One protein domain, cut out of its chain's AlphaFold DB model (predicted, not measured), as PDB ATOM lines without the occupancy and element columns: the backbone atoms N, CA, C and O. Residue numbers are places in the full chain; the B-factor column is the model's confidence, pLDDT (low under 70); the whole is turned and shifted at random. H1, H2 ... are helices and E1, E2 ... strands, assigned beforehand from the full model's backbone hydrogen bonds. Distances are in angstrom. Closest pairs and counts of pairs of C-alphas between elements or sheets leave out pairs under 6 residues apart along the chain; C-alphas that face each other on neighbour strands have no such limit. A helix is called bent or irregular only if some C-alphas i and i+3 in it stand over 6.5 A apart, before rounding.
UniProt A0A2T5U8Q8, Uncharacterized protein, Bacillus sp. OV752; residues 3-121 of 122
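This is residues 3 to 121 of the 122 residues of an uncharacterized protein of Bacillus sp. OV752 (UniProt A0A2T5U8Q8). A seven-stranded sheet, strongly twisted and curled, runs through the domain; the helical hairpin H1 and H2 packs along one face, mostly through H1, while the sheet curls round the short helix H4. The short helix H3 lies on the face opposite H1, beside the strands. The printed part has 119 residues, with four named helices and seven named strands in the order E1 H1 H2 E2 E3 E4 H3 E5 H4 E6 E7. The sheet order is E4 E1 E3 E2 E5 E7 E6, antiparallel throughout, and the class is mixed, helices and strands. The whole is compact and rounded, with a radius of gyration of the C-alphas of 13.1 A and spans of 33 by 28 by 27 A.

The sheet's strands are E4, residues 74 to 77; E1, residues 3 to 7, beginning at C-alpha 3 (306.519, 209.117, 143.927); E3, residues 56 to 61, 16.9 A; E2, residues 43 to 48, 17.2 A; E5, residues 88 to 92; E7, residues 115 to 120, 16.2 A, ending at C-alpha 120 (300.702, 194.286, 135.483); and E6, residues 106 to 110. H1, residues 12 to 23, is 16.4 A long and begins at C-alpha 12 (295.088, 222.025, 133.537). H2, residues 25 to 34, is 15.2 A long and irregular, with C-alphas 26 and 29 at 7.3 A. H3 is residues 79 to 85 and H4 residues 98 to 103.

E3 and E2, a hairpin, have N 45 and O 59 at 2.8 A, within hydrogen-bond range. So are N 5 and O 58 of E1 and E3, 2.8 A; N 6 and O 75 of E1 and E4, 2.9 A; N 90 and O 48 of E5 and E2, 2.8 A; N 116 and O 91 of E7 and E5, 2.8 A; and N 107 and O 119 of the hairpin E6 and E7, 2.8 A. H1 is on the sheet at a height of 9.1 A, over E2 and, only just, over E3 and E5 with 3 C-alphas on each; it runs across the strands, at 86 degrees to E2 on the local plane. Its residues 16 to 20 touch H2, opposite ways at a shallow tilt of 16 degrees, the closest C-alphas being those of Leu 20 and Asn 27, 5.9 A. H2 only grazes the sheet with residues 25 to 32. H3 is on the opposite face from H1, at a height of 6.6 A, over none of the strands. H4 is on the sheet, which curls round it; the closest C-alphas of H4 and E2 are those of Asn 98 and Glu 45, 7.4 A. E1, H1 H2, E2 and E5, H4, E6 are split strand-helix-strand units, each with two strands running the same way and another between them, E3 and E7 respectively, and a right-handed crossover. Every O i to N i+4 pair is within hydrogen-bond range in H1, H3 and H4, and 4 of 6 in H2.

The C-alphas of Asn 66 and Asn 112, the two farthest apart, are 37.6 A from each other. The printed part has no cut. The link from E3 to E4, residues 62 to 73, is long. Mean pLDDT of the printed part is 85.1; residues 38 to 42, 65 to 66, 68 and 94 to 97 are under 70.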
ATOM      1  N   LYS A   3     307.900 208.957 143.469       89.56
ATOM      2  CA  LYS A   3     306.519 209.117 143.927       89.56
ATOM      3  C   LYS A   3     305.563 208.879 142.770       89.56
ATOM      4  O   LYS A   3     305.893 209.192 141.626       89.56
ATOM      5  N   ILE A   4     304.394 208.331 143.084       92.56
ATOM      6  CA  ILE A   4     303.322 208.079 142.121       92.56
ATOM      7  C   ILE A   4     302.179 209.032 142.433       92.56
ATOM      8  O   ILE A   4     301.795 209.189 143.591       92.56
ATOM      9  N   PHE A   5     301.624 209.649 141.400       94.00
ATOM     10  CA  PHE A   5     300.504 210.564 141.514       94.00
ATOM     11  C   PHE A   5     299.358 210.118 140.615       94.00
ATOM     12  O   PHE A   5     299.575 209.827 139.440       94.00
ATOM     13  N   SER A   6     298.137 210.125 141.143       96.25
ATOM     14  CA  SER A   6     296.936 210.209 140.314       96.25
ATOM     15  C   SER A   6     296.631 211.671 139.995       96.25
ATOM     16  O   SER A   6     296.913 212.584 140.781       96.25
ATOM     17  N   VAL A   7     296.071 211.907 138.813       95.31
ATOM     18  CA  VAL A   7     295.782 213.250 138.308       95.31
ATOM     19  C   VAL A   7     294.289 213.511 138.430       95.31
ATOM     20  O   VAL A   7     293.463 212.723 137.969       95.31
ATOM     21  N   LYS A   8     293.928 214.636 139.043       95.06
ATOM     22  CA  LYS A   8     292.530 215.046 139.173       95.06
ATOM     23  C   LYS A   8     291.963 215.459 137.816       95.06
ATOM     24  O   LYS A   8     292.603 216.201 137.065       95.06
ATOM     25  N   LYS A   9     290.735 215.013 137.557       93.06
ATOM     26  CA  LYS A   9     289.929 215.403 136.396       93.06
ATOM     27  C   LYS A   9     289.644 216.905 136.394       93.06
ATOM     28  O   LYS A   9     289.664 217.544 137.446       93.06
ATOM     29  N   ASP A  10     289.387 217.445 135.209       92.31
ATOM     30  CA  ASP A  10     289.023 218.843 134.964       92.31
ATOM     31  C   ASP A  10     290.089 219.848 135.435       92.31
ATOM     32  O   ASP A  10     289.798 220.990 135.793       92.31
ATOM     33  N   THR A  11     291.360 219.432 135.418       92.88
ATOM     34  CA  THR A  11     292.505 220.286 135.758       92.88
ATOM     35  C   THR A  11     293.360 220.605 134.535       92.88
ATOM     36  O   THR A  11     293.383 219.865 133.551       92.88
ATOM     37  N   ASN A  12     294.130 221.696 134.600       90.19
ATOM     38  CA  ASN A  12     295.088 222.025 133.537       90.19
ATOM     39  C   ASN A  12     296.128 220.907 133.336       90.19
ATOM     40  O   ASN A  12     296.493 220.599 132.205       90.19
ATOM     41  N   VAL A  13     296.545 220.251 134.425       90.50
ATOM     42  CA  VAL A  13     297.489 219.124 134.384       90.50
ATOM     43  C   VAL A  13     296.919 217.962 133.577       90.50
ATOM     44  O   VAL A  13     297.611 217.426 132.715       90.50
ATOM     45  N   GLU A  14     295.645 217.620 133.775       93.12
ATOM     46  CA  GLU A  14     294.977 216.589 132.977       93.12
ATOM     47  C   GLU A  14     295.018 216.922 131.475       93.12
ATOM     48  O   GLU A  14     295.361 216.075 130.652       93.12
ATOM     49  N   GLN A  15     294.719 218.170 131.108       90.00
ATOM     50  CA  GLN A  15     294.732 218.609 129.709       90.00
ATOM     51  C   GLN A  15     296.134 218.544 129.092       90.00
ATOM     52  O   GLN A  15     296.286 218.161 127.931       90.00
ATOM     53  N   MET A  16     297.170 218.886 129.859       89.12
ATOM     54  CA  MET A  16     298.562 218.788 129.414       89.12
ATOM     55  C   MET A  16     298.989 217.330 129.204       89.12
ATOM     56  O   MET A  16     299.578 217.004 128.175       89.12
ATOM     57  N   LEU A  17     298.633 216.434 130.125       89.12
ATOM     58  CA  LEU A  17     298.930 215.007 129.999       89.12
ATOM     59  C   LEU A  17     298.174 214.349 128.838       89.12
ATOM     60  O   LEU A  17     298.745 213.532 128.121       89.12
ATOM     61  N   LYS A  18     296.924 214.747 128.572       89.19
ATOM     62  CA  LYS A  18     296.190 214.295 127.375       89.19
ATOM     63  C   LYS A  18     296.925 214.669 126.086       89.19
ATOM     64  O   LYS A  18     296.989 213.865 125.160       89.19
ATOM     65  N   LYS A  19     297.518 215.868 126.017       86.00
ATOM     66  CA  LYS A  19     298.350 216.275 124.869       86.00
ATOM     67  C   LYS A  19     299.610 215.424 124.749       86.00
ATOM     68  O   LYS A  19     299.993 215.088 123.638       86.00
ATOM     69  N   LEU A  20     300.227 215.061 125.870       85.56
ATOM     70  CA  LEU A  20     301.399 214.188 125.900       85.56
ATOM     71  C   LEU A  20     301.089 212.771 125.408       85.56
ATOM     72  O   LEU A  20     301.798 212.266 124.549       85.56
ATOM     73  N   ILE A  21     299.997 212.160 125.874       84.31
ATOM     74  CA  ILE A  21     299.569 210.829 125.415       84.31
ATOM     75  C   ILE A  21     299.255 210.825 123.910       84.31
ATOM     76  O   ILE A  21     299.571 209.863 123.216       84.31
ATOM     77  N   ASN A  22     298.689 211.916 123.385       81.81
ATOM     78  CA  ASN A  22     298.350 212.027 121.964       81.81
ATOM     79  C   ASN A  22     299.517 212.481 121.069       81.81
ATOM     80  O   ASN A  22     299.501 212.213 119.871       81.81
ATOM     81  N   GLY A  23     300.488 213.218 121.618       75.75
ATOM     82  CA  GLY A  23     301.577 213.866 120.873       75.75
ATOM     83  C   GLY A  23     302.972 213.303 121.150       75.75
ATOM     84  O   GLY A  23     303.941 213.763 120.550       75.75
ATOM     85  N   GLY A  24     303.087 212.343 122.067       74.88
ATOM     86  CA  GLY A  24     304.327 211.658 122.408       74.88
ATOM     87  C   GLY A  24     305.370 212.516 123.136       74.88
ATOM     88  O   GLY A  24     305.101 213.606 123.651       74.88
ATOM     89  N   PHE A  25     306.598 211.989 123.158       75.56
ATOM     90  CA  PHE A  25     307.749 212.477 123.931       75.56
ATOM     91  C   PHE A  25     308.110 213.956 123.710       75.56
ATOM     92  O   PHE A  25     308.588 214.617 124.629       75.56
ATOM     93  N   ALA A  26     307.863 214.511 122.519       74.31
ATOM     94  CA  ALA A  26     308.302 215.862 122.152       74.31
ATOM     95  C   ALA A  26     307.769 216.972 123.081       74.31
ATOM     96  O   ALA A  26     308.374 218.038 123.177       74.31
ATOM     97  N   ASN A  27     306.654 216.728 123.777       76.00
ATOM     98  CA  ASN A  27     306.036 217.707 124.669       76.00
ATOM     99  C   ASN A  27     306.488 217.582 126.140       76.00
ATOM    100  O   ASN A  27     306.086 218.414 126.955       76.00
ATOM    101  N   ILE A  28     307.304 216.576 126.495       78.81
ATOM    102  CA  ILE A  28     307.739 216.323 127.882       78.81
ATOM    103  C   ILE A  28     308.523 217.506 128.473       78.81
ATOM    104  O   ILE A  28     308.133 217.969 129.545       78.81
ATOM    105  N   PRO A  29     309.525 218.098 127.789       77.62
ATOM    106  CA  PRO A  29     310.290 219.206 128.371       77.62
ATOM    107  C   PRO A  29     309.430 220.431 128.718       77.62
ATOM    108  O   PRO A  29     309.652 221.115 129.719       77.62
ATOM    109  N   THR A  30     308.420 220.721 127.893       80.06
ATOM    110  CA  THR A  30     307.465 221.808 128.157       80.06
ATOM    111  C   THR A  30     306.596 221.485 129.368       80.06
ATOM    112  O   THR A  30     306.396 222.344 130.225       80.06
ATOM    113  N   PHE A  31     306.119 220.241 129.465       83.38
ATOM    114  CA  PHE A  31     305.324 219.773 130.594       83.38
ATOM    115  C   PHE A  31     306.084 219.875 131.918       83.38
ATOM    116  O   PHE A  31     305.558 220.430 132.880       83.38
ATOM    117  N   GLU A  32     307.327 219.397 131.964       79.56
ATOM    118  CA  GLU A  32     308.167 219.441 133.164       79.56
ATOM    119  C   GLU A  32     308.344 220.876 133.668       79.56
ATOM    120  O   GLU A  32     308.095 221.173 134.840       79.56
ATOM    121  N   LYS A  33     308.657 221.798 132.753       78.88
ATOM    122  CA  LYS A  33     308.784 223.224 133.062       78.88
ATOM    123  C   LYS A  33     307.492 223.814 133.634       78.88
ATOM    124  O   LYS A  33     307.545 224.539 134.626       78.88
ATOM    125  N   GLU A  34     306.347 223.524 133.021       81.94
ATOM    126  CA  GLU A  34     305.041 224.023 133.477       81.94
ATOM    127  C   GLU A  34     304.615 223.418 134.825       81.94
ATOM    128  O   GLU A  34     303.944 224.080 135.616       81.94
ATOM    129  N   MET A  35     305.056 222.197 135.130       78.88
ATOM    130  CA  MET A  35     304.803 221.514 136.402       78.88
ATOM    131  C   MET A  35     305.771 221.912 137.525       78.88
ATOM    132  O   MET A  35     305.657 221.388 138.640       78.88
ATOM    133  N   GLY A  36     306.722 222.812 137.249       73.31
ATOM    134  CA  GLY A  36     307.783 223.184 138.187       73.31
ATOM    135  C   GLY A  36     308.777 222.048 138.458       73.31
ATOM    136  O   GLY A  36     309.501 222.091 139.451       73.31
ATOM    137  N   ILE A  37     308.818 221.040 137.585       71.62
ATOM    138  CA  ILE A  37     309.771 219.927 137.587       71.62
ATOM    139  C   ILE A  37     311.031 220.454 136.879       71.62
ATOM    140  O   ILE A  37     311.307 220.145 135.730       71.62
ATOM    141  N   LEU A  38     311.726 221.402 137.519       55.25
ATOM    142  CA  LEU A  38     312.830 222.163 136.908       55.25
ATOM    143  C   LEU A  38     314.206 221.494 137.054       55.25
ATOM    144  O   LEU A  38     315.173 221.972 136.463       55.25
ATOM    145  N   ASP A  39     314.305 220.403 137.818       52.78
ATOM    146  CA  ASP A  39     315.535 219.620 137.925       52.78
ATOM    147  C   ASP A  39     315.567 218.542 136.838       52.78
ATOM    148  O   ASP A  39     314.846 217.549 136.912       52.78
ATOM    149  N   PHE A  40     316.479 218.699 135.875       48.69
ATOM    150  CA  PHE A  40     316.796 217.735 134.804       48.69
ATOM    151  C   PHE A  40     317.296 216.360 135.307       48.69
ATOM    152  O   PHE A  40     317.733 215.533 134.512       48.69
ATOM    153  N   CYS A  41     317.295 216.123 136.623       51.16
ATOM    154  CA  CYS A  41     317.577 214.826 137.240       51.16
ATOM    155  C   CYS A  41     316.308 214.016 137.535       51.16
ATOM    156  O   CYS A  41     316.430 212.898 138.036       51.16
ATOM    157  N   MET A  42     315.116 214.584 137.314       59.78
ATOM    158  CA  MET A  42     313.871 213.874 137.567       59.78
ATOM    159  C   MET A  42     313.442 213.048 136.360       59.78
ATOM    160  O   MET A  42     313.322 213.537 135.245       59.78
ATOM    161  N   ASP A  43     313.217 211.776 136.634       76.88
ATOM    162  CA  ASP A  43     312.861 210.737 135.684       76.88
ATOM    163  C   ASP A  43     311.313 210.643 135.675       76.88
ATOM    164  O   ASP A  43     310.712 210.359 136.715       76.88
ATOM    165  N   LEU A  44     310.654 210.930 134.539       82.94
ATOM    166  CA  LEU A  44     309.191 211.096 134.421       82.94
ATOM    167  C   LEU A  44     308.501 209.997 133.589       82.94
ATOM    168  O   LEU A  44     308.700 209.906 132.380       82.94
ATOM    169  N   GLU A  45     307.545 209.294 134.196       88.31
ATOM    170  CA  GLU A  45     306.562 208.460 133.494       88.31
ATOM    171  C   GLU A  45     305.189 209.123 133.458       88.31
ATOM    172  O   GLU A  45     304.675 209.566 134.484       88.31
ATOM    173  N   VAL A  46     304.557 209.103 132.286       90.19
ATOM    174  CA  VAL A  46     303.170 209.533 132.085       90.19
ATOM    175  C   VAL A  46     302.362 208.338 131.619       90.19
ATOM    176  O   VAL A  46     302.713 207.703 130.623       90.19
ATOM    177  N   ILE A  47     301.284 208.048 132.341       93.50
ATOM    178  CA  ILE A  47     300.487 206.840 132.162       93.50
ATOM    179  C   ILE A  47     299.005 207.186 132.021       93.50
ATOM    180  O   ILE A  47     298.492 208.077 132.698       93.50
ATOM    181  N   SER A  48     298.319 206.433 131.170       94.25
ATOM    182  CA  SER A  48     296.876 206.489 130.964       94.25
ATOM    183  C   SER A  48     296.276 205.089 131.075       94.25
ATOM    184  O   SER A  48     296.832 204.146 130.516       94.25
ATOM    185  N   ASP A  49     295.137 204.925 131.748       94.38
ATOM    186  CA  ASP A  49     294.413 203.636 131.786       94.38
ATOM    187  C   ASP A  49     293.594 203.353 130.508       94.38
ATOM    188  O   ASP A  49     293.053 202.264 130.323       94.38
ATOM    189  N   GLY A  50     293.538 204.317 129.588       92.06
ATOM    190  CA  GLY A  50     292.809 204.220 128.328       92.06
ATOM    191  C   GLY A  50     292.974 205.466 127.458       92.06
ATOM    192  O   GLY A  50     293.894 206.256 127.651       92.06
ATOM    193  N   PHE A  51     292.069 205.665 126.498       86.00
ATOM    194  CA  PHE A  51     292.064 206.853 125.623       86.00
ATOM    195  C   PHE A  51     290.839 207.754 125.821       86.00
ATOM    196  O   PHE A  51     290.920 208.966 125.635       86.00
ATOM    197  N   ILE A  52     289.697 207.172 126.197       85.75
ATOM    198  CA  ILE A  52     288.425 207.881 126.374       85.75
ATOM    199  C   ILE A  52     288.180 208.028 127.871       85.75
ATOM    200  O   ILE A  52     288.146 207.024 128.572       85.75
ATOM    201  N   ASP A  53     288.025 209.270 128.339       86.19
ATOM    202  CA  ASP A  53     287.833 209.610 129.759       86.19
ATOM    203  C   ASP A  53     288.815 208.898 130.713       86.19
ATOM    204  O   ASP A  53     288.485 208.481 131.822       86.19
ATOM    205  N   ALA A  54     290.061 208.770 130.266       91.12
ATOM    206  CA  ALA A  54     291.066 207.985 130.959       91.12
ATOM    207  C   ALA A  54     291.475 208.605 132.300       91.12
ATOM    208  O   ALA A  54     291.567 209.833 132.433       91.12
ATOM    209  N   ASN A  55     291.739 207.758 133.289       95.19
ATOM    210  CA  ASN A  55     292.488 208.154 134.468       95.19
ATOM    211  C   ASN A  55     293.963 208.276 134.097       95.19
ATOM    212  O   ASN A  55     294.523 207.434 133.391       95.19
ATOM    213  N   LEU A  56     294.582 209.348 134.584       95.56
ATOM    214  CA  LEU A  56     295.965 209.672 134.280       95.56
ATOM    215  C   LEU A  56     296.803 209.568 135.543       95.56
ATOM    216  O   LEU A  56     296.379 209.967 136.633       95.56
ATOM    217  N   PHE A  57     298.011 209.060 135.363       94.69
ATOM    218  CA  PHE A  57     298.976 208.885 136.428       94.69
ATOM    219  C   PHE A  57     300.333 209.411 135.995       94.69
ATOM    220  O   PHE A  57     300.665 209.443 134.807       94.69
ATOM    221  N   ILE A  58     301.121 209.809 136.984       91.69
ATOM    222  CA  ILE A  58     302.495 210.238 136.790       91.69
ATOM    223  C   ILE A  58     303.376 209.512 137.800       91.69
ATOM    224  O   ILE A  58     303.033 209.461 138.981       91.69
ATOM    225  N   ILE A  59     304.523 209.000 137.362       90.12
ATOM    226  CA  ILE A  59     305.599 208.594 138.270       90.12
ATOM    227  C   ILE A  59     306.749 209.565 138.071       90.12
ATOM    228  O   ILE A  59     307.171 209.798 136.945       90.12
ATOM    229  N   ILE A  60     307.234 210.141 139.162       86.25
ATOM    230  CA  ILE A  60     308.380 211.047 139.142       86.25
ATOM    231  C   ILE A  60     309.438 210.441 140.057       86.25
ATOM    232  O   ILE A  60     309.184 210.205 141.240       86.25
ATOM    233  N   GLU A  61     310.616 210.154 139.526       83.50
ATOM    234  CA  GLU A  61     311.808 209.800 140.292       83.50
ATOM    235  C   GLU A  61     312.737 211.010 140.406       83.50
ATOM    236  O   GLU A  61     312.647 211.937 139.616       83.50
ATOM    237  N   GLY A  62     313.604 211.029 141.418       78.69
ATOM    238  CA  GLY A  62     314.586 212.100 141.623       78.69
ATOM    239  C   GLY A  62     314.265 213.021 142.800       78.69
ATOM    240  O   GLY A  62     315.000 213.967 143.060       78.69
ATOM    241  N   PHE A  63     313.218 212.720 143.575       76.00
ATOM    242  CA  PHE A  63     312.961 213.430 144.825       76.00
ATOM    243  C   PHE A  63     314.102 213.221 145.829       76.00
ATOM    244  O   PHE A  63     314.519 212.083 146.084       76.00
ATOM    245  N   SER A  64     314.554 214.321 146.439       72.81
ATOM    246  CA  SER A  64     315.351 214.277 147.666       72.81
ATOM    247  C   SER A  64     314.465 213.857 148.845       72.81
ATOM    248  O   SER A  64     313.250 214.069 148.811       72.81
ATOM    249  N   GLU A  65     315.057 213.299 149.904       65.50
ATOM    250  CA  GLU A  65     314.322 212.789 151.080       65.50
ATOM    251  C   GLU A  65     313.411 213.835 151.751       65.50
ATOM    252  O   GLU A  65     312.467 213.466 152.441       65.50
ATOM    253  N   ASN A  66     313.631 215.131 151.496       66.25
ATOM    254  CA  ASN A  66     312.857 216.234 152.069       66.25
ATOM    255  C   ASN A  66     312.094 217.067 151.022       66.25
ATOM    256  O   ASN A  66     311.626 218.166 151.330       66.25
ATOM    257  N   THR A  67     311.956 216.591 149.778       70.62
ATOM    258  CA  THR A  67     311.229 217.345 148.748       70.62
ATOM    259  C   THR A  67     309.717 217.294 148.995       70.62
ATOM    260  O   THR A  67     309.043 216.302 148.702       70.62
ATOM    261  N   ASN A  68     309.160 218.404 149.481       68.38
ATOM    262  CA  ASN A  68     307.717 218.619 149.593       68.38
ATOM    263  C   ASN A  68     307.166 219.209 148.283       68.38
ATOM    264  O   ASN A  68     306.893 220.404 148.184       68.38
ATOM    265  N   TYR A  69     307.066 218.370 147.250       74.81
ATOM    266  CA  TYR A  69     306.421 218.753 145.996       74.81
ATOM    267  C   TYR A  69     304.903 218.803 146.185       74.81
ATOM    268  O   TYR A  69     304.294 217.808 146.574       74.81
ATOM    269  N   GLN A  70     304.297 219.959 145.908       74.94
ATOM    270  CA  GLN A  70     302.856 220.160 146.027       74.94
ATOM    271  C   GLN A  70     302.279 220.683 144.718       74.94
ATOM    272  O   GLN A  70     302.659 221.744 144.229       74.94
ATOM    273  N   ASN A  71     301.305 219.951 144.187       84.81
ATOM    274  CA  ASN A  71     300.474 220.384 143.077       84.81
ATOM    275  C   ASN A  71     299.031 219.975 143.386       84.81
ATOM    276  O   ASN A  71     298.749 218.796 143.569       84.81
ATOM    277  N   LEU A  72     298.111 220.940 143.458       88.81
ATOM    278  CA  LEU A  72     296.720 220.685 143.857       88.81
ATOM    279  C   LEU A  72     295.963 219.769 142.885       88.81
ATOM    280  O   LEU A  72     294.946 219.190 143.277       88.81
ATOM    281  N   ALA A  73     296.442 219.637 141.646       92.62
ATOM    282  CA  ALA A  73     295.895 218.737 140.637       92.62
ATOM    283  C   ALA A  73     296.433 217.301 140.746       92.62
ATOM    284  O   ALA A  73     295.912 216.414 140.076       92.62
ATOM    285  N   LEU A  74     297.445 217.065 141.582       92.31
ATOM    286  CA  LEU A  74     298.043 215.757 141.802       92.31
ATOM    287  C   LEU A  74     297.699 215.243 143.197       92.31
ATOM    288  O   LEU A  74     297.661 215.990 144.175       92.31
ATOM    289  N   GLN A  75     297.448 213.945 143.287       94.75
ATOM    290  CA  GLN A  75     297.269 213.237 144.543       94.75
ATOM    291  C   GLN A  75     298.312 212.129 144.615       94.75
ATOM    292  O   GLN A  75     298.312 211.234 143.777       94.75
ATOM    293  N   GLU A  76     299.205 212.196 145.604       93.69
ATOM    294  CA  GLU A  76     300.180 211.129 145.842       93.69
ATOM    295  C   GLU A  76     299.438 209.842 146.236       93.69
ATOM    296  O   GLU A  76     298.521 209.875 147.064       93.69
ATOM    297  N   ILE A  77     299.814 208.725 145.619       95.44
ATOM    298  CA  ILE A  77     299.245 207.396 145.858       95.44
ATOM    299  C   ILE A  77     300.359 206.376 146.091       95.44
ATOM    300  O   ILE A  77     301.497 206.558 145.652       95.44
ATOM    301  N   THR A  78     300.035 205.278 146.773       95.75
ATOM    302  CA  THR A  78     300.986 204.178 146.971       95.75
ATOM    303  C   THR A  78     301.101 203.296 145.727       95.75
ATOM    304  O   THR A  78     300.251 203.318 144.834       95.75
ATOM    305  N   VAL A  79     302.145 202.463 145.686       95.25
ATOM    306  CA  VAL A  79     302.323 201.455 144.630       95.25
ATOM    307  C   VAL A  79     301.150 200.472 144.605       95.25
ATOM    308  O   VAL A  79     300.677 200.112 143.533       95.25
ATOM    309  N   GLU A  80     300.644 200.050 145.763       96.00
ATOM    310  CA  GLU A  80     299.502 199.136 145.870       96.00
ATOM    311  C   GLU A  80     298.218 199.773 145.331       96.00
ATOM    312  O   GLU A  80     297.463 199.123 144.608       96.00
ATOM    313  N   GLN A  81     297.985 201.054 145.643       97.06
ATOM    314  CA  GLN A  81     296.853 201.807 145.102       97.06
ATOM    315  C   GLN A  81     296.958 201.922 143.582       97.06
ATOM    316  O   GLN A  81     295.994 201.625 142.883       97.06
ATOM    317  N   PHE A  82     298.143 202.263 143.068       96.44
ATOM    318  CA  PHE A  82     298.400 202.335 141.632       96.44
ATOM    319  C   PHE A  82     298.124 200.999 140.927       96.44
ATOM    320  O   PHE A  82     297.353 200.961 139.973       96.44
ATOM    321  N   LYS A  83     298.657 199.888 141.450       95.25
ATOM    322  CA  LYS A  83     298.430 198.535 140.912       95.25
ATOM    323  C   LYS A  83     296.970 198.111 140.921       95.25
ATOM    324  O   LYS A  83     296.522 197.435 140.003       95.25
ATOM    325  N   THR A  84     296.234 198.503 141.958       94.69
ATOM    326  CA  THR A  84     294.797 198.218 142.067       94.69
ATOM    327  C   THR A  84     293.999 199.010 141.033       94.69
ATOM    328  O   THR A  84     293.014 198.506 140.500       94.69
ATOM    329  N   SER A  85     294.412 200.247 140.748       94.06
ATOM    330  CA  SER A  85     293.749 201.116 139.774       94.06
ATOM    331  C   SER A  85     294.130 200.821 138.325       94.06
ATOM    332  O   SER A  85     293.358 201.153 137.432       94.06
ATOM    333  N   LEU A  86     295.295 200.220 138.077       95.06
ATOM    334  CA  LEU A  86     295.846 200.070 136.737       95.06
ATOM    335  C   LEU A  86     296.363 198.652 136.486       95.06
ATOM    336  O   LEU A  86     297.546 198.369 136.646       95.06
ATOM    337  N   THR A  87     295.499 197.761 136.009       94.69
ATOM    338  CA  THR A  87     295.938 196.434 135.543       94.69
ATOM    339  C   THR A  87     296.582 196.509 134.160       94.69
ATOM    340  O   THR A  87     297.542 195.796 133.878       94.69
ATOM    341  N   LYS A  88     296.061 197.386 133.295       95.75
ATOM    342  CA  LYS A  88     296.509 197.588 131.918       95.75
ATOM    343  C   LYS A  88     296.348 199.058 131.526       95.75
ATOM    344  O   LYS A  88     295.423 199.709 132.003       95.75
ATOM    345  N   GLY A  89     297.223 199.570 130.669       95.06
ATOM    346  CA  GLY A  89     297.156 200.948 130.189       95.06
ATOM    347  C   GLY A  89     298.220 201.264 129.146       95.06
ATOM    348  O   GLY A  89     298.730 200.368 128.473       95.06
ATOM    349  N   TYR A  90     298.573 202.540 129.044       93.62
ATOM    350  CA  TYR A  90     299.546 203.057 128.092       93.62
ATOM    351  C   TYR A  90     300.520 204.009 128.780       93.62
ATOM    352  O   TYR A  90     300.098 204.830 129.592       93.62
ATOM    353  N   SER A  91     301.802 203.932 128.426       91.94
ATOM    354  CA  SER A  91     302.824 204.912 128.813       91.94
ATOM    355  C   SER A  91     303.514 205.496 127.585       91.94
ATOM    356  O   SER A  91     303.464 204.914 126.503       91.94
ATOM    357  N   ILE A  92     304.150 206.657 127.728       88.00
ATOM    358  CA  ILE A  92     304.841 207.319 126.614       88.00
ATOM    359  C   ILE A  92     306.135 206.576 126.259       88.00
ATOM    360  O   ILE A  92     307.007 206.365 127.098       88.00
ATOM    361  N   SER A  93     306.287 206.209 124.988       79.81
ATOM    362  CA  SER A  93     307.524 205.663 124.431       79.81
ATOM    363  C   SER A  93     308.645 206.696 124.460       79.81
ATOM    364  O   SER A  93     308.426 207.884 124.232       79.81
ATOM    365  N   CYS A  94     309.870 206.229 124.699       68.12
ATOM    366  CA  CYS A  94     311.088 207.047 124.721       68.12
ATOM    367  C   CYS A  94     311.157 208.114 125.831       68.12
ATOM    368  O   CYS A  94     312.164 208.814 125.906       68.12
ATOM    369  N   ALA A  95     310.169 208.196 126.732       63.50
ATOM    370  CA  ALA A  95     310.386 208.756 128.063       63.50
ATOM    371  C   ALA A  95     311.326 207.788 128.803       63.50
ATOM    372  O   ALA A  95     311.100 206.578 128.786       63.50
ATOM    373  N   GLY A  96     312.453 208.277 129.325       56.34
ATOM    374  CA  GLY A  96     313.642 207.491 129.709       56.34
ATOM    375  C   GLY A  96     313.471 206.450 130.825       56.34
ATOM    376  O   GLY A  96     314.456 205.925 131.336       56.34
ATOM    377  N   THR A  97     312.247 206.114 131.209       59.62
ATOM    378  CA  THR A  97     311.917 205.640 132.551       59.62
ATOM    379  C   THR A  97     311.018 204.415 132.583       59.62
ATOM    380  O   THR A  97     310.538 204.044 133.653       59.62
ATOM    381  N   ASN A  98     310.887 203.685 131.465       72.31
ATOM    382  CA  ASN A  98     310.241 202.361 131.430       72.31
ATOM    383  C   ASN A  98     310.751 201.436 132.561       72.31
ATOM    384  O   ASN A  98     310.075 200.498 132.980       72.31
ATOM    385  N   ARG A  99     311.963 201.703 133.071       79.38
ATOM    386  CA  ARG A  99     312.553 201.097 134.269       79.38
ATOM    387  C   ARG A  99     311.668 201.200 135.519       79.38
ATOM    388  O   ARG A  99     311.606 200.217 136.248       79.38
ATOM    389  N   LEU A 100     311.013 202.334 135.779       86.38
ATOM    390  CA  LEU A 100     310.153 202.543 136.953       86.38
ATOM    391  C   LEU A 100     308.904 201.667 136.899       86.38
ATOM    392  O   LEU A 100     308.565 201.004 137.872       86.38
ATOM    393  N   LEU A 101     308.259 201.592 135.735       90.06
ATOM    394  CA  LEU A 101     307.118 200.701 135.534       90.06
ATOM    395  C   LEU A 101     307.525 199.228 135.679       90.06
ATOM    396  O   LEU A 101     306.852 198.466 136.375       90.06
ATOM    397  N   LYS A 102     308.679 198.835 135.122       90.19
ATOM    398  CA  LYS A 102     309.229 197.483 135.320       90.19
ATOM    399  C   LYS A 102     309.561 197.188 136.780       90.19
ATOM    400  O   LYS A 102     309.272 196.090 137.245       90.19
ATOM    401  N   SER A 103     310.146 198.137 137.515       89.25
ATOM    402  CA  SER A 103     310.546 197.925 138.915       89.25
ATOM    403  C   SER A 103     309.351 197.728 139.844       89.25
ATOM    404  O   SER A 103     309.467 197.012 140.837       89.25
ATOM    405  N   ILE A 104     308.192 198.294 139.496       91.25
ATOM    406  CA  ILE A 104     306.939 198.057 140.213       91.25
ATOM    407  C   ILE A 104     306.116 196.909 139.616       91.25
ATOM    408  O   ILE A 104     305.046 196.625 140.139       91.25
ATOM    409  N   GLY A 105     306.614 196.178 138.614       93.50
ATOM    410  CA  GLY A 105     306.027 194.914 138.153       93.50
ATOM    411  C   GLY A 105     305.149 194.998 136.906       93.50
ATOM    412  O   GLY A 105     304.297 194.134 136.729       93.50
ATOM    413  N   TYR A 106     305.334 195.998 136.043       94.69
ATOM    414  CA  TYR A 106     304.669 196.054 134.738       94.69
ATOM    415  C   TYR A 106     305.572 195.537 133.621       94.69
ATOM    416  O   TYR A 106     306.761 195.858 133.551       94.69
ATOM    417  N   ASN A 107     304.974 194.795 132.694       94.31
ATOM    418  CA  ASN A 107     305.540 194.566 131.375       94.31
ATOM    419  C   ASN A 107     305.180 195.726 130.454       94.31
ATOM    420  O   ASN A 107     304.131 196.347 130.608       94.31
ATOM    421  N   LEU A 108     306.061 196.005 129.493       92.12
ATOM    422  CA  LEU A 108     305.859 197.045 128.494       92.12
ATOM    423  C   LEU A 108     306.077 196.451 127.112       92.12
ATOM    424  O   LEU A 108     307.142 195.891 126.840       92.12
ATOM    425  N   ASN A 109     305.081 196.613 126.253       92.00
ATOM    426  CA  ASN A 109     305.103 196.188 124.865       92.00
ATOM    427  C   ASN A 109     304.925 197.412 123.969       92.00
ATOM    428  O   ASN A 109     304.116 198.287 124.263       92.00
ATOM    429  N   SER A 110     305.655 197.471 122.858       90.69
ATOM    430  CA  SER A 110     305.481 198.549 121.881       90.69
ATOM    431  C   SER A 110     304.052 198.525 121.336       90.69
ATOM    432  O   SER A 110     303.649 197.526 120.743       90.69
ATOM    433  N   PHE A 111     303.307 199.621 121.497       90.31
ATOM    434  CA  PHE A 111     301.973 199.773 120.913       90.31
ATOM    435  C   PHE A 111     302.044 200.568 119.608       90.31
ATOM    436  O   PHE A 111     301.565 200.116 118.570       90.31
ATOM    437  N   ASN A 112     302.700 201.729 119.645       88.50
ATOM    438  CA  ASN A 112     303.020 202.536 118.471       88.50
ATOM    439  C   ASN A 112     304.308 203.351 118.706       88.50
ATOM    440  O   ASN A 112     305.001 203.166 119.705       88.50
ATOM    441  N   GLU A 113     304.640 204.255 117.782       83.75
ATOM    442  CA  GLU A 113     305.855 205.080 117.869       83.75
ATOM    443  C   GLU A 113     305.900 206.013 119.098       83.75
ATOM    444  O   GLU A 113     306.981 206.402 119.533       83.75
ATOM    445  N   TYR A 114     304.745 206.328 119.691       84.00
ATOM    446  CA  TYR A 114     304.603 207.254 120.817       84.00
ATOM    447  C   TYR A 114     304.250 206.581 122.137       84.00
ATOM    448  O   TYR A 114     304.440 207.206 123.176       84.00
ATOM    449  N   LEU A 115     303.721 205.356 122.118       90.06
ATOM    450  CA  LEU A 115     303.173 204.686 123.293       90.06
ATOM    451  C   LEU A 115     303.634 203.233 123.409       90.06
ATOM    452  O   LEU A 115     303.681 202.485 122.426       90.06
ATOM    453  N   ASN A 116     303.871 202.821 124.649       91.81
ATOM    454  CA  ASN A 116     303.919 201.429 125.058       91.81
ATOM    455  C   ASN A 116     302.569 201.047 125.662       91.81
ATOM    456  O   ASN A 116     301.991 201.816 126.426       91.81
ATOM    457  N   GLU A 117     302.085 199.850 125.358       94.25
ATOM    458  CA  GLU A 117     301.063 199.195 126.165       94.25
ATOM    459  C   GLU A 117     301.740 198.616 127.411       94.25
ATOM    460  O   GLU A 117     302.803 197.995 127.311       94.25
ATOM    461  N   ILE A 118     301.134 198.820 128.578       94.25
ATOM    462  CA  ILE A 118     301.657 198.337 129.856       94.25
ATOM    463  C   ILE A 118     300.648 197.425 130.538       94.25
ATOM    464  O   ILE A 118     299.447 197.687 130.504       94.25
ATOM    465  N   GLU A 119     301.132 196.359 131.168       96.12
ATOM    466  CA  GLU A 119     300.295 195.354 131.830       96.12
ATOM    467  C   GLU A 119     300.973 194.853 133.106       96.12
ATOM    468  O   GLU A 119     302.175 194.570 133.107       96.12
ATOM    469  N   LEU A 120     300.214 194.774 134.199       94.88
ATOM    470  CA  LEU A 120     300.702 194.286 135.483       94.88
ATOM    471  C   LEU A 120     301.002 192.786 135.385       94.88
ATOM    472  O   LEU A 120     300.132 191.986 135.041       94.88
ATOM    473  N   VAL A 121     302.232 192.400 135.713       89.06
ATOM    474  CA  VAL A 121     302.647 190.995 135.724       89.06
ATOM    475  C   VAL A 121     302.079 190.323 136.972       89.06
ATOM    476  O   VAL A 121     302.255 190.831 138.082       89.06
TER     477      VAL A 121